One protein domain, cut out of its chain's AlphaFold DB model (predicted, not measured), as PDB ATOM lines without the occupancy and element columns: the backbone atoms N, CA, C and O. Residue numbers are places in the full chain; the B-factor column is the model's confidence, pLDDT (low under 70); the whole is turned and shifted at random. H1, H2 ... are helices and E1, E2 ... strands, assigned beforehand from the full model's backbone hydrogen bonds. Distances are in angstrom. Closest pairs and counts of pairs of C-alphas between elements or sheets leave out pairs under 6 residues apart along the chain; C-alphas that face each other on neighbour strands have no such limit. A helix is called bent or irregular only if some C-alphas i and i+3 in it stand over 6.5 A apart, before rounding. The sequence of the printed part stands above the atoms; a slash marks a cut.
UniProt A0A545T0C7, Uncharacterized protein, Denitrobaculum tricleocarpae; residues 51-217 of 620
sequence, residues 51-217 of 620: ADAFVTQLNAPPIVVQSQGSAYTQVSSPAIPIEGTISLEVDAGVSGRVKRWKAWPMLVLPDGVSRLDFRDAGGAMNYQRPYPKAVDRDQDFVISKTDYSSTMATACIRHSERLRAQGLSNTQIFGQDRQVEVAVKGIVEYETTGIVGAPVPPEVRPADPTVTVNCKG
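What this domain is: This is residues 51 to 217 of the 620 residues of an uncharacterized protein of Denitrobaculum tricleocarpae (UniProt A0A545T0C7). One long, twisted sheet of seven strands runs the length of this domain, with its longest strand, E9, reaching through both halves. In one half it makes a sandwich with a second sheet, E1, E4 and E8; in the other half it curls round the helix H1, with the short H2 near that end. The 167 printed residues hold ten named strands and two named helices in the order E1 to E8, H1, H2, E9, E10, of the mixed class. The seven-stranded sheet is branched and mixed, with E2 and E10 parallel; the small sheet has the order E1, E4, E8, all antiparallel. The whole is loose, with a radius of gyration of the C-alphas of 19.4 A, and only just elongated, spanning 63 by 32 by 19 A.

How they stand to each other: In the branched sheet, E5, residues 97 to 108, has E9, residues 178 to 193, on one side, with N 102 and O 189 2.7 A apart. On the other side of E5 are E6, residues 115 to 117, with N 107 and O 116 at 2.9 A, and E7, residues 123 to 126, with N 103 and O 123 at 2.9 A. E5 bends by 63 degrees at residue 100. Pairing along E9 is staggered: its residues 178 to 183 pair with E10, residues 210 to 216, with N 180 and O 213 at 2.9 A. E10 is the parallel neighbour of E2, residues 63 to 67, with N 65 and O 214 at 2.9 A. E2 and E3, residues 72 to 75, form a hairpin, with N 66 and O 74 at 2.8 A. The second sheet, also twisted, has E4, residues 82 to 91, as inner strand between E1, residues 51 to 59, with N 54 and O 87 at 3.0 A, and E8, residues 134 to 143, with N 86 and O 139 at 2.8 A. The two sheets form a sandwich, two sheets face to face, their facing parts 7.1 A centre to centre and their strands at 36 degrees. The closest C-alphas of E1 and E9 are those of Phe 54 and Gly 186, 4.3 A apart. H1, residues 145 to 165, is on the branched sheet; its closest C-alpha pair with E3 is Tyr 72 and Ile 157, 5.7 A. H2, residues 170 to 174, only grazes that sheet with residues 173 to 174. H1 touches H2 with residues 160 to 164 alone, the C-alphas of Ser 160 and Ile 173 being closest at 6.5 A. Each O i to N i+4 pair is within hydrogen-bond range in H2, and 15 of 17 are in H1.

Where its parts are: E1 begins at C-alpha 51 (6.665, -19.126, -121.483). E9 is 49.2 A long, E5 31.1 A, E4 28.6 A, E8 27.5 A and E1 24.5 A. H1, 29.8 A long, begins at C-alpha 145 (34.770, -25.768, -115.729); it is irregular, with C-alphas 147 and 150 7.5 A apart. E10 ends at C-alpha 216 (45.125, -21.168, -129.051).

The domain as a whole: The C-alphas farthest apart, of Pro 130 and Thr 171, are 63.9 A apart. The printed part has no cut. The link from E9 to E10, residues 194 to 209, is long. Mean pLDDT of the printed part is 92.6, with residues 78 to 79 and 196 to 200 under 70.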
ATOM      1  N   ALA A  51       5.501 -18.843-122.307       90.62
ATOM      2  CA  ALA A  51       6.665 -19.126-121.483       90.62
ATOM      3  C   ALA A  51       7.960 -18.861-122.249       90.62
ATOM      4  O   ALA A  51       8.165 -19.410-123.338       90.62
ATOM      5  N   ASP A  52       8.853 -18.094-121.640       93.69
ATOM      6  CA  ASP A  52      10.172 -17.805-122.170       93.69
ATOM      7  C   ASP A  52      11.238 -17.837-121.073       93.69
ATOM      8  O   ASP A  52      10.969 -17.676-119.882       93.69
ATOM      9  N   ALA A  53      12.470 -18.094-121.493       95.81
ATOM     10  CA  ALA A  53      13.643 -17.948-120.658       95.81
ATOM     11  C   ALA A  53      14.816 -17.477-121.511       95.81
ATOM     12  O   ALA A  53      15.178 -18.117-122.502       95.81
ATOM     13  N   PHE A  54      15.461 -16.394-121.098       96.50
ATOM     14  CA  PHE A  54      16.611 -15.828-121.796       96.50
ATOM     15  C   PHE A  54      17.653 -15.320-120.800       96.50
ATOM     16  O   PHE A  54      17.358 -15.042-119.642       96.50
ATOM     17  N   VAL A  55      18.910 -15.251-121.231       97.25
ATOM     18  CA  VAL A  55      20.020 -14.826-120.368       97.25
ATOM     19  C   VAL A  55      20.139 -13.304-120.426       97.25
ATOM     20  O   VAL A  55      20.413 -12.754-121.489       97.25
ATOM     21  N   THR A  56      19.955 -12.629-119.292       96.44
ATOM     22  CA  THR A  56      20.012 -11.158-119.182       96.44
ATOM     23  C   THR A  56      21.385 -10.649-118.767       96.44
ATOM     24  O   THR A  56      21.794  -9.561-119.171       96.44
ATOM     25  N   GLN A  57      22.119 -11.437-117.981       96.94
ATOM     26  CA  GLN A  57      23.480 -11.129-117.549       96.94
ATOM     27  C   GLN A  57      24.380 -12.335-117.789       96.94
ATOM     28  O   GLN A  57      24.005 -13.464-117.476       96.94
ATOM     29  N   LEU A  58      25.576 -12.098-118.329       97.44
ATOM     30  CA  LEU A  58      26.579 -13.133-118.555       97.44
ATOM     31  C   LEU A  58      27.960 -12.614-118.146       97.44
ATOM     32  O   LEU A  58      28.508 -11.706-118.768       97.44
ATOM     33  N   ASN A  59      28.533 -13.228-117.118       96.25
ATOM     34  CA  ASN A  59      29.919 -13.057-116.715       96.25
ATOM     35  C   ASN A  59      30.718 -14.288-117.155       96.25
ATOM     36  O   ASN A  59      30.743 -15.324-116.488       96.25
ATOM     37  N   ALA A  60      31.360 -14.171-118.313       92.94
ATOM     38  CA  ALA A  60      32.140 -15.248-118.901       92.94
ATOM     39  C   ALA A  60      33.456 -14.690-119.461       92.94
ATOM     40  O   ALA A  60      33.475 -14.163-120.577       92.94
ATOM     41  N   PRO A  61      34.572 -14.774-118.716       90.81
ATOM     42  CA  PRO A  61      35.855 -14.364-119.262       90.81
ATOM     43  C   PRO A  61      36.243 -15.263-120.444       90.81
ATOM     44  O   PRO A  61      35.793 -16.411-120.520       90.81
ATOM     45  N   PRO A  62      37.118 -14.788-121.350       94.69
ATOM     46  CA  PRO A  62      37.522 -15.573-122.506       94.69
ATOM     47  C   PRO A  62      38.105 -16.932-122.106       94.69
ATOM     48  O   PRO A  62      39.101 -17.016-121.382       94.69
ATOM     49  N   ILE A  63      37.504 -18.007-122.613       95.50
ATOM     50  CA  ILE A  63      37.924 -19.378-122.322       95.50
ATOM     51  C   ILE A  63      39.026 -19.762-123.297       95.50
ATOM     52  O   ILE A  63      38.846 -19.688-124.505       95.50
ATOM     53  N   VAL A  64      40.171 -20.210-122.796       96.06
ATOM     54  CA  VAL A  64      41.308 -20.590-123.641       96.06
ATOM     55  C   VAL A  64      41.372 -22.109-123.808       96.06
ATOM     56  O   VAL A  64      41.446 -22.844-122.826       96.06
ATOM     57  N   VAL A  65      41.386 -22.584-125.053       95.75
ATOM     58  CA  VAL A  65      41.548 -23.997-125.424       95.75
ATOM     59  C   VAL A  65      42.893 -24.177-126.118       95.75
ATOM     60  O   VAL A  65      43.166 -23.526-127.120       95.75
ATOM     61  N   GLN A  66      43.733 -25.070-125.605       94.19
ATOM     62  CA  GLN A  66      45.058 -25.347-126.158       94.19
ATOM     63  C   GLN A  66      44.991 -26.338-127.324       94.19
ATOM     64  O   GLN A  66      44.282 -27.350-127.263       94.19
ATOM     65  N   SER A  67      45.767 -26.055-128.371       92.69
ATOM     66  CA  SER A  67      46.079 -27.006-129.435       92.69
ATOM     67  C   SER A  67      47.329 -27.820-129.110       92.69
ATOM     68  O   SER A  67      48.215 -27.373-128.389       92.69
ATOM     69  N   GLN A  68      47.410 -29.014-129.692       85.50
ATOM     70  CA  GLN A  68      48.611 -29.852-129.728       85.50
ATOM     71  C   GLN A  68      49.255 -29.917-131.128       85.50
ATOM     72  O   GLN A  68      50.010 -30.846-131.432       85.50
ATOM     73  N   GLY A  69      48.887 -28.990-132.018       83.31
ATOM     74  CA  GLY A  69      49.387 -28.870-133.394       83.31
ATOM     75  C   GLY A  69      48.600 -29.671-134.434       83.31
ATOM     76  O   GLY A  69      48.720 -29.412-135.627       83.31
ATOM     77  N   SER A  70      47.765 -30.614-133.999       84.69
ATOM     78  CA  SER A  70      46.892 -31.417-134.871       84.69
ATOM     79  C   SER A  70      45.422 -31.419-134.443       84.69
ATOM     80  O   SER A  70      44.545 -31.713-135.256       84.69
ATOM     81  N   ALA A  71      45.147 -31.086-133.182       92.25
ATOM     82  CA  ALA A  71      43.814 -31.016-132.600       92.25
ATOM     83  C   ALA A  71      43.812 -30.071-131.393       92.25
ATOM     84  O   ALA A  71      44.855 -29.835-130.782       92.25
ATOM     85  N   TYR A  72      42.635 -29.582-131.024       94.88
ATOM     86  CA  TYR A  72      42.407 -28.918-129.744       94.88
ATOM     87  C   TYR A  72      42.042 -29.966-128.697       94.88
ATOM     88  O   TYR A  72      41.229 -30.842-128.981       94.88
ATOM     89  N   THR A  73      42.657 -29.918-127.516       91.50
ATOM     90  CA  THR A  73      42.553 -31.029-126.550       91.50
ATOM     91  C   THR A  73      42.025 -30.622-125.187       91.50
ATOM     92  O   THR A  73      41.299 -31.401-124.574       91.50
ATOM     93  N   GLN A  74      42.369 -29.433-124.688       91.19
ATOM     94  CA  GLN A  74      42.067 -29.072-123.303       91.19
ATOM     95  C   GLN A  74      41.846 -27.576-123.098       91.19
ATOM     96  O   GLN A  74      42.525 -26.746-123.699       91.19
ATOM     97  N   VAL A  75      40.939 -27.233-122.181       93.75
ATOM     98  CA  VAL A  75      40.782 -25.867-121.661       93.75
ATOM     99  C   VAL A  75      41.908 -25.568-120.666       93.75
ATOM    100  O   VAL A  75      42.096 -26.312-119.693       93.75
ATOM    101  N   SER A  76      42.643 -24.473-120.864       88.62
ATOM    102  CA  SER A  76      43.763 -24.085-120.001       88.62
ATOM    103  C   SER A  76      43.323 -23.717-118.575       88.62
ATOM    104  O   SER A  76      42.139 -23.586-118.263       88.62
ATOM    105  N   SER A  77      44.293 -23.605-117.670       76.69
ATOM    106  CA  SER A  77      44.106 -23.173-116.278       76.69
ATOM    107  C   SER A  77      44.657 -21.742-116.108       76.69
ATOM    108  O   SER A  77      45.679 -21.461-116.739       76.69
ATOM    109  N   PRO A  78      44.056 -20.852-115.289       66.62
ATOM    110  CA  PRO A  78      42.986 -21.112-114.326       66.62
ATOM    111  C   PRO A  78      41.604 -21.282-114.958       66.62
ATOM    112  O   PRO A  78      41.273 -20.718-115.994       66.62
ATOM    113  N   ALA A  79      40.816 -22.118-114.296       66.12
ATOM    114  CA  ALA A  79      39.414 -22.355-114.567       66.12
ATOM    115  C   ALA A  79      38.574 -21.209-114.004       66.12
ATOM    116  O   ALA A  79      38.640 -20.985-112.797       66.12
ATOM    117  N   ILE A  80      37.777 -20.525-114.822       87.50
ATOM    118  CA  ILE A  80      36.783 -19.566-114.319       87.50
ATOM    119  C   ILE A  80      35.397 -20.116-114.685       87.50
ATOM    120  O   ILE A  80      35.224 -20.544-115.830       87.50
ATOM    121  N   PRO A  81      34.450 -20.226-113.736       94.25
ATOM    122  CA  PRO A  81      33.087 -20.638-114.061       94.25
ATOM    123  C   PRO A  81      32.430 -19.651-115.034       94.25
ATOM    124  O   PRO A  81      32.826 -18.490-115.117       94.25
ATOM    125  N   ILE A  82      31.439 -20.134-115.782       96.62
ATOM    126  CA  ILE A  82      30.532 -19.264-116.538       96.62
ATOM    127  C   ILE A  82      29.366 -18.958-115.607       96.62
ATOM    128  O   ILE A  82      28.692 -19.883-115.154       96.62
ATOM    129  N   GLU A  83      29.142 -17.684-115.327       97.81
ATOM    130  CA  GLU A  83      28.108 -17.228-114.401       97.81
ATOM    131  C   GLU A  83      27.158 -16.285-115.128       97.81
ATOM    132  O   GLU A  83      27.550 -15.588-116.065       97.81
ATOM    133  N   GLY A  84      25.902 -16.248-114.710       97.62
ATOM    134  CA  GLY A  84      24.930 -15.343-115.298       97.62
ATOM    135  C   GLY A  84      23.565 -15.454-114.653       97.62
ATOM    136  O   GLY A  84      23.379 -16.210-113.699       97.62
ATOM    137  N   THR A  85      22.612 -14.724-115.219       98.19
ATOM    138  CA  THR A  85      21.227 -14.665-114.751       98.19
ATOM    139  C   THR A  85      20.295 -14.957-115.919       98.19
ATOM    140  O   THR A  85      20.427 -14.375-116.998       98.19
ATOM    141  N   ILE A  86      19.376 -15.898-115.715       98.06
ATOM    142  CA  ILE A  86      18.282 -16.210-116.633       98.06
ATOM    143  C   ILE A  86      17.051 -15.459-116.144       98.06
ATOM    144  O   ILE A  86      16.615 -15.694-115.021       98.06
ATOM    145  N   SER A  87      16.484 -14.606-116.989       97.44
ATOM    146  CA  SER A  87      15.145 -14.071-116.775       97.44
ATOM    147  C   SER A  87      14.134 -15.081-117.304       97.44
ATOM    148  O   SER A  87      14.278 -15.603-118.415       97.44
ATOM    149  N   LEU A  88      13.182 -15.436-116.450       96.62
ATOM    150  CA  LEU A  88      12.145 -16.428-116.676       96.62
ATOM    151  C   LEU A  88      10.787 -15.743-116.619       96.62
ATOM    152  O   LEU A  88      10.415 -15.204-115.576       96.62
ATOM    153  N   GLU A  89      10.007 -15.921-117.677       95.56
ATOM    154  CA  GLU A  89       8.639 -15.429-117.774       95.56
ATOM    155  C   GLU A  89       7.711 -16.600-118.106       95.56
ATOM    156  O   GLU A  89       7.884 -17.289-119.107       95.56
ATOM    157  N   VAL A  90       6.737 -16.889-117.242       94.31
ATOM    158  CA  VAL A  90       5.716 -17.925-117.462       94.31
ATOM    159  C   VAL A  90       4.355 -17.353-117.103       94.31
ATOM    160  O   VAL A  90       4.086 -17.103-115.929       94.31
ATOM    161  N   ASP A  91       3.467 -17.217-118.083       92.69
ATOM    162  CA  ASP A  91       2.091 -16.763-117.879       92.69
ATOM    163  C   ASP A  91       1.094 -17.860-118.271       92.69
ATOM    164  O   ASP A  91       0.961 -18.252-119.433       92.69
ATOM    165  N   ALA A  92       0.363 -18.367-117.275       90.38
ATOM    166  CA  ALA A  92      -0.658 -19.391-117.473       90.38
ATOM    167  C   ALA A  92      -1.986 -18.839-118.040       90.38
ATOM    168  O   ALA A  92      -2.971 -19.583-118.118       90.38
ATOM    169  N   GLY A  93      -2.038 -17.548-118.373       86.50
ATOM    170  CA  GLY A  93      -3.112 -16.906-119.114       86.50
ATOM    171  C   GLY A  93      -4.465 -16.891-118.402       86.50
ATOM    172  O   GLY A  93      -4.580 -16.841-117.165       86.50
ATOM    173  N   VAL A  94      -5.543 -16.928-119.192       82.38
ATOM    174  CA  VAL A  94      -6.906 -16.641-118.704       82.38
ATOM    175  C   VAL A  94      -7.405 -17.716-117.736       82.38
ATOM    176  O   VAL A  94      -7.846 -17.406-116.624       82.38
ATOM    177  N   SER A  95      -7.299 -18.995-118.104       80.38
ATOM    178  CA  SER A  95      -7.897 -20.098-117.332       80.38
ATOM    179  C   SER A  95      -6.903 -20.863-116.449       80.38
ATOM    180  O   SER A  95      -7.326 -21.657-115.607       80.38
ATOM    181  N   GLY A  96      -5.595 -20.593-116.572       89.31
ATOM    182  CA  GLY A  96      -4.562 -21.419-115.957       89.31
ATOM    183  C   GLY A  96      -3.857 -20.874-114.715       89.31
ATOM    184  O   GLY A  96      -4.163 -19.782-114.264       89.31
ATOM    185  N   ARG A  97      -2.946 -21.641-114.103       93.88
ATOM    186  CA  ARG A  97      -2.055 -21.204-112.999       93.88
ATOM    187  C   ARG A  97      -0.758 -22.010-113.023       93.88
ATOM    188  O   ARG A  97      -0.810 -23.210-113.269       93.88
ATOM    189  N   VAL A  98       0.387 -21.405-112.735       95.25
ATOM    190  CA  VAL A  98       1.697 -22.076-112.784       95.25
ATOM    191  C   VAL A  98       1.876 -22.977-111.561       95.25
ATOM    192  O   VAL A  98       1.937 -22.497-110.430       95.25
ATOM    193  N   LYS A  99       1.969 -24.294-111.769       96.19
ATOM    194  CA  LYS A  99       2.229 -25.262-110.691       96.19
ATOM    195  C   LYS A  99       3.712 -25.316-110.357       96.19
ATOM    196  O   LYS A  99       4.086 -25.236-109.193       96.19
ATOM    197  N   ARG A 100       4.553 -25.460-111.382       97.12
ATOM    198  CA  ARG A 100       6.007 -25.557-111.242       97.12
ATOM    199  C   ARG A 100       6.720 -25.082-112.493       97.12
ATOM    200  O   ARG A 100       6.151 -25.116-113.582       97.12
ATOM    201  N   TRP A 101       7.977 -24.711-112.323       97.12
ATOM    202  CA  TRP A 101       8.901 -24.405-113.404       97.12
ATOM    203  C   TRP A 101      10.310 -24.869-113.039       97.12
ATOM    204  O   TRP A 101      10.645 -25.037-111.863       97.12
ATOM    205  N   LYS A 102      11.129 -25.080-114.063       98.06
ATOM    206  CA  LYS A 102      12.565 -25.310-113.987       98.06
ATOM    207  C   LYS A 102      13.219 -24.556-115.139       98.06
ATOM    208  O   LYS A 102      12.818 -24.743-116.281       98.06
ATOM    209  N   ALA A 103      14.207 -23.724-114.839       97.94
ATOM    210  CA  ALA A 103      14.952 -22.951-115.825       97.94
ATOM    211  C   ALA A 103      16.449 -23.234-115.689       97.94
ATOM    212  O   ALA A 103      16.941 -23.349-114.569       97.94
ATOM    213  N   TRP A 104      17.172 -23.386-116.798       98.44
ATOM    214  CA  TRP A 104      18.607 -23.695-116.794       98.44
ATOM    215  C   TRP A 104      19.328 -23.147-118.030       98.44
ATOM    216  O   TRP A 104      18.683 -22.899-119.051       98.44
ATOM    217  N   PRO A 105      20.662 -22.966-117.966       98.25
ATOM    218  CA  PRO A 105      21.424 -22.506-119.112       98.25
ATOM    219  C   PRO A 105      21.735 -23.660-120.077       98.25
ATOM    220  O   PRO A 105      21.976 -24.804-119.679       98.25
ATOM    221  N   MET A 106      21.792 -23.337-121.364       97.88
ATOM    222  CA  MET A 106      22.202 -24.227-122.445       97.88
ATOM    223  C   MET A 106      23.280 -23.538-123.281       97.88
ATOM    224  O   MET A 106      23.129 -22.381-123.669       97.88
ATOM    225  N   LEU A 107      24.359 -24.253-123.597       97.50
ATOM    226  CA  LEU A 107      25.384 -23.766-124.520       97.50
ATOM    227  C   LEU A 107      25.082 -24.229-125.942       97.50
ATOM    228  O   LEU A 107      24.837 -25.415-126.167       97.50
ATOM    229  N   VAL A 108      25.152 -23.309-126.903       96.75
ATOM    230  CA  VAL A 108      24.946 -23.580-128.329       96.75
ATOM    231  C   VAL A 108      26.217 -23.265-129.097       96.75
ATOM    232  O   VAL A 108      26.724 -22.142-129.072       96.75
ATOM    233  N   LEU A 109      26.746 -24.275-129.781       95.69
ATOM    234  CA  LEU A 109      27.959 -24.138-130.576       95.69
ATOM    235  C   LEU A 109      27.686 -23.314-131.853       95.69
ATOM    236  O   LEU A 109      26.544 -23.243-132.311       95.69
ATOM    237  N   PRO A 110      28.728 -22.756-132.500       91.19
ATOM    238  CA  PRO A 110      28.590 -21.974-133.738       91.19
ATOM    239  C   PRO A 110      28.047 -22.733-134.960       91.19
ATOM    240  O   PRO A 110      28.055 -22.203-136.070       91.19
ATOM    241  N   ASP A 111      27.684 -24.006-134.823       89.94
ATOM    242  CA  ASP A 111      26.968 -24.765-135.848       89.94
ATOM    243  C   ASP A 111      25.440 -24.676-135.685       89.94
ATOM    244  O   ASP A 111      24.716 -25.124-136.566       89.94
ATOM    245  N   GLY A 112      24.942 -24.146-134.561       89.25
ATOM    246  CA  GLY A 112      23.517 -24.034-134.222       89.25
ATOM    247  C   GLY A 112      22.816 -25.363-133.901       89.25
ATOM    248  O   GLY A 112      21.732 -25.370-133.306       89.25
ATOM    249  N   VAL A 113      23.424 -26.493-134.267       89.06
ATOM    250  CA  VAL A 113      22.867 -27.838-134.083       89.06
ATOM    251  C   VAL A 113      23.286 -28.421-132.745       89.06
ATOM    252  O   VAL A 113      22.477 -29.062-132.079       89.06
ATOM    253  N   SER A 114      24.537 -28.215-132.329       91.94
ATOM    254  CA  SER A 114      25.029 -28.842-131.108       91.94
ATOM    255  C   SER A 114      24.786 -27.996-129.885       91.94
ATOM    256  O   SER A 114      25.123 -26.813-129.825       91.94
ATOM    257  N   ARG A 115      24.164 -28.659-128.917       94.81
ATOM    258  CA  ARG A 115      23.595 -28.070-127.719       94.81
ATOM    259  C   ARG A 115      24.029 -28.903-126.530       94.81
ATOM    260  O   ARG A 115      24.039 -30.131-126.620       94.81
ATOM    261  N   LEU A 116      24.385 -28.239-125.442       94.81
ATOM    262  CA  LEU A 116      24.623 -28.894-124.167       94.81
ATOM    263  C   LEU A 116      23.784 -28.223-123.090       94.81
ATOM    264  O   LEU A 116      23.951 -27.034-122.821       94.81
ATOM    265  N   ASP A 117      22.898 -29.011-122.493       96.56
ATOM    266  CA  ASP A 117      22.029 -28.592-121.403       96.56
ATOM    267  C   ASP A 117      22.719 -28.758-120.050       96.56
ATOM    268  O   ASP A 117      23.252 -29.824-119.742       96.56
ATOM    269  N   PHE A 118      22.616 -27.739-119.199       96.88
ATOM    270  CA  PHE A 118      23.122 -27.772-117.828       96.88
ATOM    271  C   PHE A 118      21.961 -27.716-116.835       96.88
ATOM    272  O   PHE A 118      21.848 -26.791-116.033       96.88
ATOM    273  N   ARG A 119      21.081 -28.725-116.888       97.19
ATOM    274  CA  ARG A 119      19.844 -28.806-116.080       97.19
ATOM    275  C   ARG A 119      20.058 -28.652-114.571       97.19
ATOM    276  O   ARG A 119      19.110 -28.292-113.876       97.19
ATOM    277  N   ASP A 120      21.253 -28.949-114.073       96.44
ATOM    278  CA  ASP A 120      21.595 -28.877-112.648       96.44
ATOM    279  C   ASP A 120      22.245 -27.542-112.248       96.44
ATOM    280  O   ASP A 120      22.379 -27.263-111.062       96.44
ATOM    281  N   ALA A 121      22.612 -26.699-113.222       95.75
ATOM    282  CA  ALA A 121      23.165 -25.363-112.987       95.75
ATOM    283  C   ALA A 121      22.080 -24.280-112.846       95.75
ATOM    284  O   ALA A 121      22.400 -23.123-112.592       95.75
ATOM    285  N   GLY A 122      20.816 -24.644-113.075       95.12
ATOM    286  CA  GLY A 122      19.666 -23.748-113.043       95.12
ATOM    287  C   GLY A 122      18.882 -23.773-111.729       95.12
ATOM    288  O   GLY A 122      19.340 -24.281-110.709       95.12
ATOM    289  N   GLY A 123      17.653 -23.260-111.776       96.19
ATOM    290  CA  GLY A 123      16.722 -23.238-110.648       96.19
ATOM    291  C   GLY A 123      15.401 -23.922-110.963       96.19
ATOM    292  O   GLY A 123      15.033 -24.113-112.122       96.19
ATOM    293  N   ALA A 124      14.673 -24.300-109.919       97.81
ATOM    294  CA  ALA A 124      13.325 -24.833-110.034       97.81
ATOM    295  C   ALA A 124      12.470 -24.368-108.860       97.81
ATOM    296  O   ALA A 124      12.960 -24.237-107.739       97.81
ATOM    297  N   MET A 125      11.174 -24.204-109.102       97.94
ATOM    298  CA  MET A 125      10.196 -23.923-108.058       97.94
ATOM    299  C   MET A 125       8.949 -24.770-108.272       97.94
ATOM    300  O   MET A 125       8.484 -24.951-109.397       97.94
ATOM    301  N   ASN A 126       8.386 -25.262-107.172       97.88
ATOM    302  CA  ASN A 126       7.098 -25.938-107.141       97.88
ATOM    303  C   ASN A 126       6.199 -25.219-106.132       97.88
ATOM    304  O   ASN A 126       6.521 -25.157-104.946       97.88
ATOM    305  N   TYR A 127       5.096 -24.649-106.604       96.75
ATOM    306  CA  TYR A 127       4.179 -23.878-105.777       96.75
ATOM    307  C   TYR A 127       3.158 -24.795-105.104       96.75
ATOM    308  O   TYR A 127       2.676 -25.763-105.688       96.75
ATOM    309  N   GLN A 128       2.780 -24.461-103.873       96.31
ATOM    310  CA  GLN A 128       1.595 -25.028-103.233       96.31
ATOM    311  C   GLN A 128       0.373 -24.157-103.543       96.31
ATOM    312  O   GLN A 128       0.501 -23.038-104.038       96.31
ATOM    313  N   ARG A 129      -0.834 -24.669-103.284       95.00
ATOM    314  CA  ARG A 129      -2.049 -23.871-103.482       95.00
ATOM    315  C   ARG A 129      -2.063 -22.677-102.507       95.00
ATOM    316  O   ARG A 129      -1.748 -22.882-101.338       95.00
ATOM    317  N   PRO A 130      -2.498 -21.479-102.945       93.75
ATOM    318  CA  PRO A 130      -2.950 -21.148-104.301       93.75
ATOM    319  C   PRO A 130      -1.784 -20.954-105.293       93.75
ATOM    320  O   PRO A 130      -0.834 -20.233-105.012       93.75
ATOM    321  N   TYR A 131      -1.887 -21.561-106.483       96.50
ATOM    322  CA  TYR A 131      -0.870 -21.433-107.537       96.50
ATOM    323  C   TYR A 131      -0.860 -20.010-108.143       96.50
ATOM    324  O   TYR A 131      -1.942 -19.447-108.367       96.50
ATOM    325  N   PRO A 132       0.311 -19.419-108.445       96.62
ATOM    326  CA  PRO A 132       0.395 -18.102-109.074       96.62
ATOM    327  C   PRO A 132      -0.152 -18.109-110.508       96.62
ATOM    328  O   PRO A 132      -0.189 -19.143-111.172       96.62
ATOM    329  N   LYS A 133      -0.608 -16.943-110.981       94.50
ATOM    330  CA  LYS A 133      -1.093 -16.770-112.360       94.50
ATOM    331  C   LYS A 133       0.052 -16.634-113.362       94.50
ATOM    332  O   LYS A 133       0.055 -17.349-114.357       94.50
ATOM    333  N   ALA A 134       1.027 -15.803-113.017       95.50
ATOM    334  CA  ALA A 134       2.251 -15.600-113.766       95.50
ATOM    335  C   ALA A 134       3.468 -15.709-112.838       95.50
ATOM    336  O   ALA A 134       3.357 -15.528-111.618       95.50
ATOM    337  N   VAL A 135       4.613 -16.024-113.424       96.56
ATOM    338  CA  VAL A 135       5.926 -16.030-112.791       96.56
ATOM    339  C   VAL A 135       6.838 -15.183-113.659       96.56
ATOM    340  O   VAL A 135       7.053 -15.521-114.812       96.56
ATOM    341  N   ASP A 136       7.376 -14.125-113.070       97.19
ATOM    342  CA  ASP A 136       8.464 -13.320-113.617       97.19
ATOM    343  C   ASP A 136       9.579 -13.328-112.565       97.19
ATOM    344  O   ASP A 136       9.363 -12.935-111.406       97.19
ATOM    345  N   ARG A 137      10.708 -13.956-112.902       97.00
ATOM    346  CA  ARG A 137      11.808 -14.217-111.968       97.00
ATOM    347  C   ARG A 137      13.152 -14.234-112.673       97.00
ATOM    348  O   ARG A 137      13.327 -14.903-113.682       97.00
ATOM    349  N   ASP A 138      14.134 -13.655-112.001       97.38
ATOM    350  CA  ASP A 138      15.539 -13.883-112.298       97.38
ATOM    351  C   ASP A 138      16.062 -15.115-111.550       97.38
ATOM    352  O   ASP A 138      15.777 -15.324-110.364       97.38
ATOM    353  N   GLN A 139      16.840 -15.933-112.253       97.75
ATOM    354  CA  GLN A 139      17.490 -17.125-111.734       97.75
ATOM    355  C   GLN A 139      18.971 -17.125-112.105       97.75
ATOM    356  O   GLN A 139      19.340 -17.323-113.265       97.75
ATOM    357  N   ASP A 140      19.827 -16.979-111.098       97.94
ATOM    358  CA  ASP A 140      21.271 -17.089-111.280       97.94
ATOM    359  C   ASP A 140      21.682 -18.530-111.603       97.94
ATOM    360  O   ASP A 140      21.077 -19.494-111.118       97.94
ATOM    361  N   PHE A 141      22.736 -18.680-112.400       98.00
ATOM    362  CA  PHE A 141      23.333 -19.965-112.739       98.00
ATOM    363  C   PHE A 141      24.861 -19.917-112.678       98.00
ATOM    364  O   PHE A 141      25.485 -18.875-112.890       98.00
ATOM    365  N   VAL A 142      25.469 -21.082-112.442       97.31
ATOM    366  CA  VAL A 142      26.926 -21.268-112.447       97.31
ATOM    367  C   VAL A 142      27.267 -22.566-113.173       97.31
ATOM    368  O   VAL A 142      26.935 -23.651-112.702       97.31
ATOM    369  N   ILE A 143      27.966 -22.472-114.304       97.12
ATOM    370  CA  ILE A 143      28.485 -23.634-115.032       97.12
ATOM    371  C   ILE A 143      29.955 -23.820-114.666       97.12
ATOM    372  O   ILE A 143      30.815 -22.989-114.988       97.12
ATOM    373  N   SER A 144      30.258 -24.930-113.999       95.56
ATOM    374  CA  SER A 144      31.622 -25.232-113.588       95.56
ATOM    375  C   SER A 144      32.502 -25.582-114.795       95.56
ATOM    376  O   SER A 144      32.032 -26.078-115.824       95.56
ATOM    377  N   LYS A 145      33.823 -25.381-114.669       93.56
ATOM    378  CA  LYS A 145      34.770 -25.768-115.729       93.56
ATOM    379  C   LYS A 145      34.654 -27.239-116.099       93.56
ATOM    380  O   LYS A 145      34.793 -27.566-117.279       93.56
ATOM    381  N   THR A 146      34.482 -28.123-115.121       92.62
ATOM    382  CA  THR A 146      34.403 -29.564-115.383       92.62
ATOM    383  C   THR A 146      33.253 -29.895-116.320       92.62
ATOM    384  O   THR A 146      33.418 -30.768-117.168       92.62
ATOM    385  N   ASP A 147      32.165 -29.129-116.250       95.19
ATOM    386  CA  ASP A 147      30.962 -29.382-117.037       95.19
ATOM    387  C   ASP A 147      31.089 -28.826-118.463       95.19
ATOM    388  O   ASP A 147      30.676 -29.480-119.418       95.19
ATOM    389  N   TYR A 148      31.703 -27.647-118.649       95.56
ATOM    390  CA  TYR A 148      31.821 -27.038-119.982       95.56
ATOM    391  C   TYR A 148      33.097 -27.420-120.758       95.56
ATOM    392  O   TYR A 148      33.184 -27.148-121.958       95.56
ATOM    393  N   SER A 149      34.122 -28.003-120.118       94.88
ATOM    394  CA  SER A 149      35.464 -28.131-120.726       94.88
ATOM    395  C   SER A 149      35.487 -28.914-122.038       94.88
ATOM    396  O   SER A 149      36.109 -28.475-123.008       94.88
ATOM    397  N   SER A 150      34.821 -30.068-122.079       93.00
ATOM    398  CA  SER A 150      34.748 -30.915-123.277       93.00
ATOM    399  C   SER A 150      34.026 -30.204-124.426       93.00
ATOM    400  O   SER A 150      34.433 -30.311-125.584       93.00
ATOM    401  N   THR A 151      33.005 -29.415-124.106       94.00
ATOM    402  CA  THR A 151      32.206 -28.638-125.062       94.00
ATOM    403  C   THR A 151      33.012 -27.518-125.696       94.00
ATOM    404  O   THR A 151      32.983 -27.363-126.915       94.00
ATOM    405  N   MET A 152      33.807 -26.790-124.908       96.00
ATOM    406  CA  MET A 152      34.676 -25.729-125.435       96.00
ATOM    407  C   MET A 152      35.785 -26.295-126.323       96.00
ATOM    408  O   MET A 152      36.059 -25.752-127.395       96.00
ATOM    409  N   ALA A 153      36.372 -27.435-125.941       95.38
ATOM    410  CA  ALA A 153      37.298 -28.150-126.816       95.38
ATOM    411  C   ALA A 153      36.615 -28.576-128.130       95.38
ATOM    412  O   ALA A 153      37.161 -28.349-129.209       95.38
ATOM    413  N   THR A 154      35.391 -29.107-128.051       94.44
ATOM    414  CA  THR A 154      34.590 -29.511-129.218       94.44
ATOM    415  C   THR A 154      34.272 -28.331-130.140       94.44
ATOM    416  O   THR A 154      34.352 -28.477-131.361       94.44
ATOM    417  N   ALA A 155      33.976 -27.150-129.590       95.94
ATOM    418  CA  ALA A 155      33.751 -25.936-130.372       95.94
ATOM    419  C   ALA A 155      34.981 -25.581-131.227       95.94
ATOM    420  O   ALA A 155      34.858 -25.380-132.438       95.94
ATOM    421  N   CYS A 156      36.178 -25.610-130.634       97.12
ATOM    422  CA  CYS A 156      37.427 -25.396-131.364       97.12
ATOM    423  C   CYS A 156      37.726 -26.514-132.380       97.12
ATOM    424  O   CYS A 156      38.162 -26.229-133.497       97.12
ATOM    425  N   ILE A 157      37.468 -27.784-132.038       95.75
ATOM    426  CA  ILE A 157      37.648 -28.921-132.960       95.75
ATOM    427  C   ILE A 157      36.782 -28.739-134.206       95.75
ATOM    428  O   ILE A 157      37.295 -28.797-135.319       95.75
ATOM    429  N   ARG A 158      35.499 -28.432-134.049       95.00
ATOM    430  CA  ARG A 158      34.596 -28.250-135.193       95.00
ATOM    431  C   ARG A 158      34.927 -27.027-136.024       95.00
ATOM    432  O   ARG A 158      34.825 -27.063-137.248       95.00
ATOM    433  N   HIS A 159      35.372 -25.953-135.374       96.12
ATOM    434  CA  HIS A 159      35.915 -24.813-136.095       96.12
ATOM    435  C   HIS A 159      37.122 -25.236-136.952       96.12
ATOM    436  O   HIS A 159      37.182 -24.900-138.131       96.12
ATOM    437  N   SER A 160      38.026 -26.064-136.412       96.12
ATOM    438  CA  SER A 160      39.154 -26.620-137.175       96.12
ATOM    439  C   SER A 160      38.710 -27.504-138.346       96.12
ATOM    440  O   SER A 160      39.283 -27.412-139.425       96.12
ATOM    441  N   GLU A 161      37.673 -28.328-138.182       95.31
ATOM    442  CA  GLU A 161      37.122 -29.169-139.254       95.31
ATOM    443  C   GLU A 161      36.526 -28.332-140.386       95.31
ATOM    444  O   GLU A 161      36.767 -28.628-141.554       95.31
ATOM    445  N   ARG A 162      35.835 -27.235-140.055       95.44
ATOM    446  CA  ARG A 162      35.329 -26.278-141.046       95.44
ATOM    447  C   ARG A 162      36.464 -25.648-141.852       95.44
ATOM    448  O   ARG A 162      36.366 -25.562-143.071       95.44
ATOM    449  N   LEU A 163      37.551 -25.249-141.192       96.25
ATOM    450  CA  LEU A 163      38.733 -24.708-141.871       96.25
ATOM    451  C   LEU A 163      39.418 -25.763-142.755       96.25
ATOM    452  O   LEU A 163      39.843 -25.450-143.864       96.25
ATOM    453  N   ARG A 164      39.471 -27.030-142.319       96.25
ATOM    454  CA  ARG A 164      39.961 -28.132-143.169       96.25
ATOM    455  C   ARG A 164      39.076 -28.339-144.395       96.25
ATOM    456  O   ARG A 164      39.601 -28.514-145.487       96.25
ATOM    457  N   ALA A 165      37.753 -28.268-144.239       96.00
ATOM    458  CA  ALA A 165      36.813 -28.354-145.356       96.00
ATOM    459  C   ALA A 165      36.981 -27.199-146.366       96.00
ATOM    460  O   ALA A 165      36.637 -27.351-147.533       96.00
ATOM    461  N   GLN A 166      37.558 -26.070-145.942       97.44
ATOM    462  CA  GLN A 166      37.948 -24.944-146.804       97.44
ATOM    463  C   GLN A 166      39.345 -25.107-147.437       97.44
ATOM    464  O   GLN A 166      39.810 -24.208-148.133       97.44
ATOM    465  N   GLY A 167      40.029 -26.230-147.203       96.31
ATOM    466  CA  GLY A 167      41.343 -26.529-147.774       96.31
ATOM    467  C   GLY A 167      42.536 -26.002-146.971       96.31
ATOM    468  O   GLY A 167      43.663 -26.072-147.457       96.31
ATOM    469  N   LEU A 168      42.334 -25.490-145.749       94.25
ATOM    470  CA  LEU A 168      43.450 -25.039-144.915       94.25
ATOM    471  C   LEU A 168      44.221 -26.233-144.332       94.25
ATOM    472  O   LEU A 168      43.644 -27.203-143.835       94.25
ATOM    473  N   SER A 169      45.549 -26.124-144.337       89.94
ATOM    474  CA  SER A 169      46.451 -27.102-143.718       89.94
ATOM    475  C   SER A 169      46.464 -26.994-142.188       89.94
ATOM    476  O   SER A 169      46.185 -25.939-141.617       89.94
ATOM    477  N   ASN A 170      46.883 -28.062-141.497       87.75
ATOM    478  CA  ASN A 170      47.036 -28.047-140.036       87.75
ATOM    479  C   ASN A 170      47.968 -26.923-139.555       87.75
ATOM    480  O   ASN A 170      47.682 -26.298-138.539       87.75
ATOM    481  N   THR A 171      49.036 -26.609-140.293       83.00
ATOM    482  CA  THR A 171      49.949 -25.511-139.945       83.00
ATOM    483  C   THR A 171      49.251 -24.149-139.993       83.00
ATOM    484  O   THR A 171      49.468 -23.324-139.114       83.00
ATOM    485  N   GLN A 172      48.360 -23.914-140.961       87.75
ATOM    486  CA  GLN A 172      47.575 -22.670-141.041       87.75
ATOM    487  C   GLN A 172      46.468 -22.602-139.979       87.75
ATOM    488  O   GLN A 172      46.112 -21.521-139.503       87.75
ATOM    489  N   ILE A 173      45.902 -23.753-139.616       92.19
ATOM    490  CA  ILE A 173      44.824 -23.846-138.629       92.19
ATOM    491  C   ILE A 173      45.376 -23.657-137.219       92.19
ATOM    492  O   ILE A 173      44.897 -22.793-136.493       92.19
ATOM    493  N   PHE A 174      46.382 -24.452-136.854       92.62
ATOM    494  CA  PHE A 174      46.930 -24.523-135.503       92.62
ATOM    495  C   PHE A 174      48.159 -23.643-135.294       92.62
ATOM    496  O   PHE A 174      48.620 -23.551-134.169       92.62
ATOM    497  N   GLY A 175      48.694 -22.989-136.325       87.88
ATOM    498  CA  GLY A 175      49.772 -22.006-136.174       87.88
ATOM    499  C   GLY A 175      49.288 -20.605-135.792       87.88
ATOM    500  O   GLY A 175      50.099 -19.690-135.719       87.88
ATOM    501  N   GLN A 176      47.978 -20.411-135.609       91.94
ATOM    502  CA  GLN A 176      47.371 -19.120-135.291       91.94
ATOM    503  C   GLN A 176      46.313 -19.287-134.204       91.94
ATOM    504  O   GLN A 176      45.572 -20.272-134.186       91.94
ATOM    505  N   ASP A 177      46.221 -18.291-133.328       95.56
ATOM    506  CA  ASP A 177      45.113 -18.169-132.390       95.56
ATOM    507  C   ASP A 177      43.830 -17.811-133.140       95.56
ATOM    508  O   ASP A 177      43.830 -16.958-134.030       95.56
ATOM    509  N   ARG A 178      42.722 -18.456-132.776       96.81
ATOM    510  CA  ARG A 178      41.404 -18.209-133.374       96.81
ATOM    511  C   ARG A 178      40.353 -18.049-132.292       96.81
ATOM    512  O   ARG A 178      40.493 -18.605-131.207       96.81
ATOM    513  N   GLN A 179      39.300 -17.303-132.597       97.62
ATOM    514  CA  GLN A 179      38.181 -17.089-131.686       97.62
ATOM    515  C   GLN A 179      36.923 -17.761-132.215       97.62
ATOM    516  O   GLN A 179      36.665 -17.775-133.419       97.62
ATOM    517  N   VAL A 180      36.161 -18.335-131.296       97.25
ATOM    518  CA  VAL A 180      34.893 -19.007-131.553       97.25
ATOM    519  C   VAL A 180      33.888 -18.512-130.521       97.25
ATOM    520  O   VAL A 180      34.194 -18.488-129.334       97.25
ATOM    521  N   GLU A 181      32.697 -18.120-130.957       97.31
ATOM    522  CA  GLU A 181      31.630 -17.656-130.067       97.31
ATOM    523  C   GLU A 181      30.643 -18.789-129.784       97.31
ATOM    524  O   GLU A 181      30.153 -19.449-130.701       97.31
ATOM    525  N   VAL A 182      30.368 -19.036-128.505       97.31
ATOM    526  CA  VAL A 182      29.399 -20.039-128.045       97.31
ATOM    527  C   VAL A 182      28.248 -19.303-127.379       97.31
ATOM    528  O   VAL A 182      28.458 -18.632-126.371       97.31
ATOM    529  N   ALA A 183      27.040 -19.409-127.926       97.62
ATOM    530  CA  ALA A 183      25.874 -18.727-127.371       97.62
ATOM    531  C   ALA A 183      25.392 -19.411-126.082       97.62
ATOM    532  O   ALA A 183      25.447 -20.639-125.968       97.62
ATOM    533  N   VAL A 184      24.899 -18.620-125.130       97.75
ATOM    534  CA  VAL A 184      24.304 -19.086-123.874       97.75
ATOM    535  C   VAL A 184      22.819 -18.760-123.895       97.75
ATOM    536  O   VAL A 184      22.437 -17.597-123.981       97.75
ATOM    537  N   LYS A 185      21.982 -19.792-123.820       97.50
ATOM    538  CA  LYS A 185      20.522 -19.677-123.874       97.50
ATOM    539  C   LYS A 185      19.893 -20.058-122.546       97.50
ATOM    540  O   LYS A 185      20.367 -20.988-121.897       97.50
ATOM    541  N   GLY A 186      18.801 -19.391-122.186       97.38
ATOM    542  CA  GLY A 186      17.892 -19.872-121.152       97.38
ATOM    543  C   GLY A 186      16.967 -20.934-121.741       97.38
ATOM    544  O   GLY A 186      16.518 -20.817-122.878       97.38
ATOM    545  N   ILE A 187      16.709 -22.000-120.991       97.38
ATOM    546  CA  ILE A 187      15.686 -22.996-121.312       97.38
ATOM    547  C   ILE A 187      14.755 -23.102-120.116       97.38
ATOM    548  O   ILE A 187      15.227 -23.156-118.983       97.38
ATOM    549  N   VAL A 188      13.450 -23.162-120.376       96.44
ATOM    550  CA  VAL A 188      12.412 -23.365-119.365       96.44
ATOM    551  C   VAL A 188      11.607 -24.629-119.659       96.44
ATOM    552  O   VAL A 188      11.189 -24.886-120.784       96.44
ATOM    553  N   GLU A 189      11.352 -25.398-118.608       96.00
ATOM    554  CA  GLU A 189      10.340 -26.446-118.538       96.00
ATOM    555  C   GLU A 189       9.345 -26.064-117.440       96.00
ATOM    556  O   GLU A 189       9.744 -25.663-116.348       96.00
ATOM    557  N   TYR A 190       8.045 -26.158-117.698       94.38
ATOM    558  CA  TYR A 190       7.034 -25.698-116.748       94.38
ATOM    559  C   TYR A 190       5.747 -26.523-116.849       94.38
ATOM    560  O   TYR A 190       5.517 -27.249-117.814       94.38
ATOM    561  N   GLU A 191       4.900 -26.417-115.825       93.44
ATOM    562  CA  GLU A 191       3.591 -27.067-115.774       93.44
ATOM    563  C   GLU A 191       2.539 -26.091-115.244       93.44
ATOM    564  O   GLU A 191       2.733 -25.485-114.183       93.44
ATOM    565  N   THR A 192       1.401 -25.975-115.932       92.25
ATOM    566  CA  THR A 192       0.269 -25.147-115.495       92.25
ATOM    567  C   THR A 192      -0.978 -25.993-115.189       92.25
ATOM    568  O   THR A 192      -1.108 -27.156-115.571       92.25
ATOM    569  N   THR A 193      -1.907 -25.456-114.399       89.50
ATOM    570  CA  THR A 193      -3.331 -25.820-114.478       89.50
ATOM    571  C   THR A 193      -3.936 -25.036-115.635       89.50
ATOM    572  O   THR A 193      -3.478 -23.921-115.829       89.50
ATOM    573  N   GLY A 194      -4.957 -25.523-116.340       80.69
ATOM    574  CA  GLY A 194      -5.664 -24.748-117.376       80.69
ATOM    575  C   GLY A 194      -6.016 -25.580-118.609       80.69
ATOM    576  O   GLY A 194      -5.703 -26.764-118.663       80.69
ATOM    577  N   ILE A 195      -6.688 -24.970-119.581       75.38
ATOM    578  CA  ILE A 195      -6.818 -25.505-120.946       75.38
ATOM    579  C   ILE A 195      -5.834 -24.712-121.805       75.38
ATOM    580  O   ILE A 195      -5.721 -23.507-121.600       75.38
ATOM    581  N   VAL A 196      -5.132 -25.380-122.725       69.56
ATOM    582  CA  VAL A 196      -4.191 -24.743-123.666       69.56
ATOM    583  C   VAL A 196      -4.893 -23.573-124.364       69.56
ATOM    584  O   VAL A 196      -5.898 -23.792-125.047       69.56
ATOM    585  N   GLY A 197      -4.422 -22.346-124.129       64.44
ATOM    586  CA  GLY A 197      -5.028 -21.127-124.651       64.44
ATOM    587  C   GLY A 197      -4.472 -20.689-126.005       64.44
ATOM    588  O   GLY A 197      -3.768 -21.423-126.700       64.44
ATOM    589  N   ALA A 198      -4.899 -19.493-126.411       65.00
ATOM    590  CA  ALA A 198      -4.677 -18.916-127.732       65.00
ATOM    591  C   ALA A 198      -3.179 -18.725-128.054       65.00
ATOM    592  O   ALA A 198      -2.389 -18.477-127.144       65.00
ATOM    593  N   PRO A 199      -2.780 -18.799-129.339       68.00
ATOM    594  CA  PRO A 199      -1.396 -18.581-129.742       68.00
ATOM    595  C   PRO A 199      -0.929 -17.183-129.328       68.00
ATOM    596  O   PRO A 199      -1.531 -16.179-129.714       68.00
ATOM    597  N   VAL A 200       0.155 -17.124-128.557       68.25
ATOM    598  CA  VAL A 200       0.779 -15.859-128.167       68.25
ATOM    599  C   VAL A 200       1.596 -15.309-129.339       68.25
ATOM    600  O   VAL A 200       2.298 -16.078-130.006       68.25
ATOM    601  N   PRO A 201       1.486 -14.000-129.645       73.38
ATOM    602  CA  PRO A 201       2.296 -13.370-130.677       73.38
ATOM    603  C   PRO A 201       3.792 -13.616-130.440       73.38
ATOM    604  O   PRO A 201       4.231 -13.613-129.291       73.38
ATOM    605  N   PRO A 202       4.589 -13.824-131.501       73.25
ATOM    606  CA  PRO A 202       6.025 -14.002-131.357       73.25
ATOM    607  C   PRO A 202       6.635 -12.732-130.769       73.25
ATOM    608  O   PRO A 202       6.555 -11.656-131.361       73.25
ATOM    609  N   GLU A 203       7.242 -12.868-129.600       77.19
ATOM    610  CA  GLU A 203       7.924 -11.771-128.937       77.19
ATOM    611  C   GLU A 203       9.316 -11.561-129.544       77.19
ATOM    612  O   GLU A 203       9.981 -12.506-129.988       77.19
ATOM    613  N   VAL A 204       9.752 -10.303-129.617       80.12
ATOM    614  CA  VAL A 204      11.074  -9.961-130.148       80.12
ATOM    615  C   VAL A 204      12.115 -10.351-129.107       80.12
ATOM    616  O   VAL A 204      12.362  -9.615-128.156       80.12
ATOM    617  N   ARG A 205      12.738 -11.517-129.294       84.88
ATOM    618  CA  ARG A 205      13.798 -11.981-128.397       84.88
ATOM    619  C   ARG A 205      15.084 -11.175-128.591       84.88
ATOM    620  O   ARG A 205      15.508 -10.993-129.739       84.88
ATOM    621  N   PRO A 206      15.747 -10.736-127.504       88.88
ATOM    622  CA  PRO A 206      17.099 -10.206-127.600       88.88
ATOM    623  C   PRO A 206      18.050 -11.284-128.140       88.88
ATOM    624  O   PRO A 206      17.798 -12.484-128.015       88.88
ATOM    625  N   ALA A 207      19.153 -10.858-128.761       93.38
ATOM    626  CA  ALA A 207      20.185 -11.787-129.203       93.38
ATOM    627  C   ALA A 207      20.789 -12.518-127.994       93.38
ATOM    628  O   ALA A 207      21.093 -11.891-126.978       93.38
ATOM    629  N   ASP A 208      20.981 -13.832-128.118       96.38
ATOM    630  CA  ASP A 208      21.579 -14.635-127.054       96.38
ATOM    631  C   ASP A 208      23.019 -14.161-126.778       96.38
ATOM    632  O   ASP A 208      23.811 -14.042-127.723       96.38
ATOM    633  N   PRO A 209      23.406 -13.916-125.514       97.50
ATOM    634  CA  PRO A 209      24.770 -13.523-125.197       97.50
ATOM    635  C   PRO A 209      25.748 -14.672-125.481       97.50
ATOM    636  O   PRO A 209      25.408 -15.853-125.380       97.50
ATOM    637  N   THR A 210      26.990 -14.335-125.824       97.62
ATOM    638  CA  THR A 210      28.006 -15.311-126.244       97.62
ATOM    639  C   THR A 210      29.215 -15.340-125.318       97.62
ATOM    640  O   THR A 210      29.700 -14.302-124.875       97.62
ATOM    641  N   VAL A 211      29.776 -16.531-125.114       96.94
ATOM    642  CA  VAL A 211      31.093 -16.744-124.508       96.94
ATOM    643  C   VAL A 211      32.153 -16.815-125.603       96.94
ATOM    644  O   VAL A 211      32.044 -17.621-126.531       96.94
ATOM    645  N   THR A 212      33.213 -16.018-125.475       97.50
ATOM    646  CA  THR A 212      34.368 -16.084-126.378       97.50
ATOM    647  C   THR A 212      35.292 -17.242-125.996       97.50
ATOM    648  O   THR A 212      35.826 -17.297-124.887       97.50
ATOM    649  N   VAL A 213      35.542 -18.141-126.944       97.19
ATOM    650  CA  VAL A 213      36.482 -19.258-126.828       97.19
ATOM    651  C   VAL A 213      37.704 -18.983-127.703       97.19
ATOM    652  O   VAL A 213      37.629 -18.976-128.929       97.19
ATOM    653  N   ASN A 214      38.850 -18.769-127.067       97.06
ATOM    654  CA  ASN A 214      40.151 -18.593-127.698       97.06
ATOM    655  C   ASN A 214      40.793 -19.964-127.958       97.06
ATOM    656  O   ASN A 214      41.400 -20.568-127.070       97.06
ATOM    657  N   CYS A 215      40.690 -20.445-129.187       96.94
ATOM    658  CA  CYS A 215      41.355 -21.639-129.682       96.94
ATOM    659  C   CYS A 215      42.831 -21.319-129.973       96.94
ATOM    660  O   CYS A 215      43.176 -20.874-131.069       96.94
ATOM    661  N   LYS A 216      43.701 -21.510-128.977       95.12
ATOM    662  CA  LYS A 216      45.125 -21.168-129.051       95.12
ATOM    663  C   LYS A 216      45.874 -22.057-130.031       95.12
ATOM    664  O   LYS A 216      45.734 -23.284-129.997       95.12
ATOM    665  N   GLY A 217      46.697 -21.432-130.862       90.88
ATOM    666  CA  GLY A 217      47.646 -22.132-131.706       90.88
ATOM    667  C   GLY A 217      48.635 -22.961-130.881       90.88
ATOM    668  O   GLY A 217      48.811 -22.760-129.679       90.88
TER     669      GLY A 217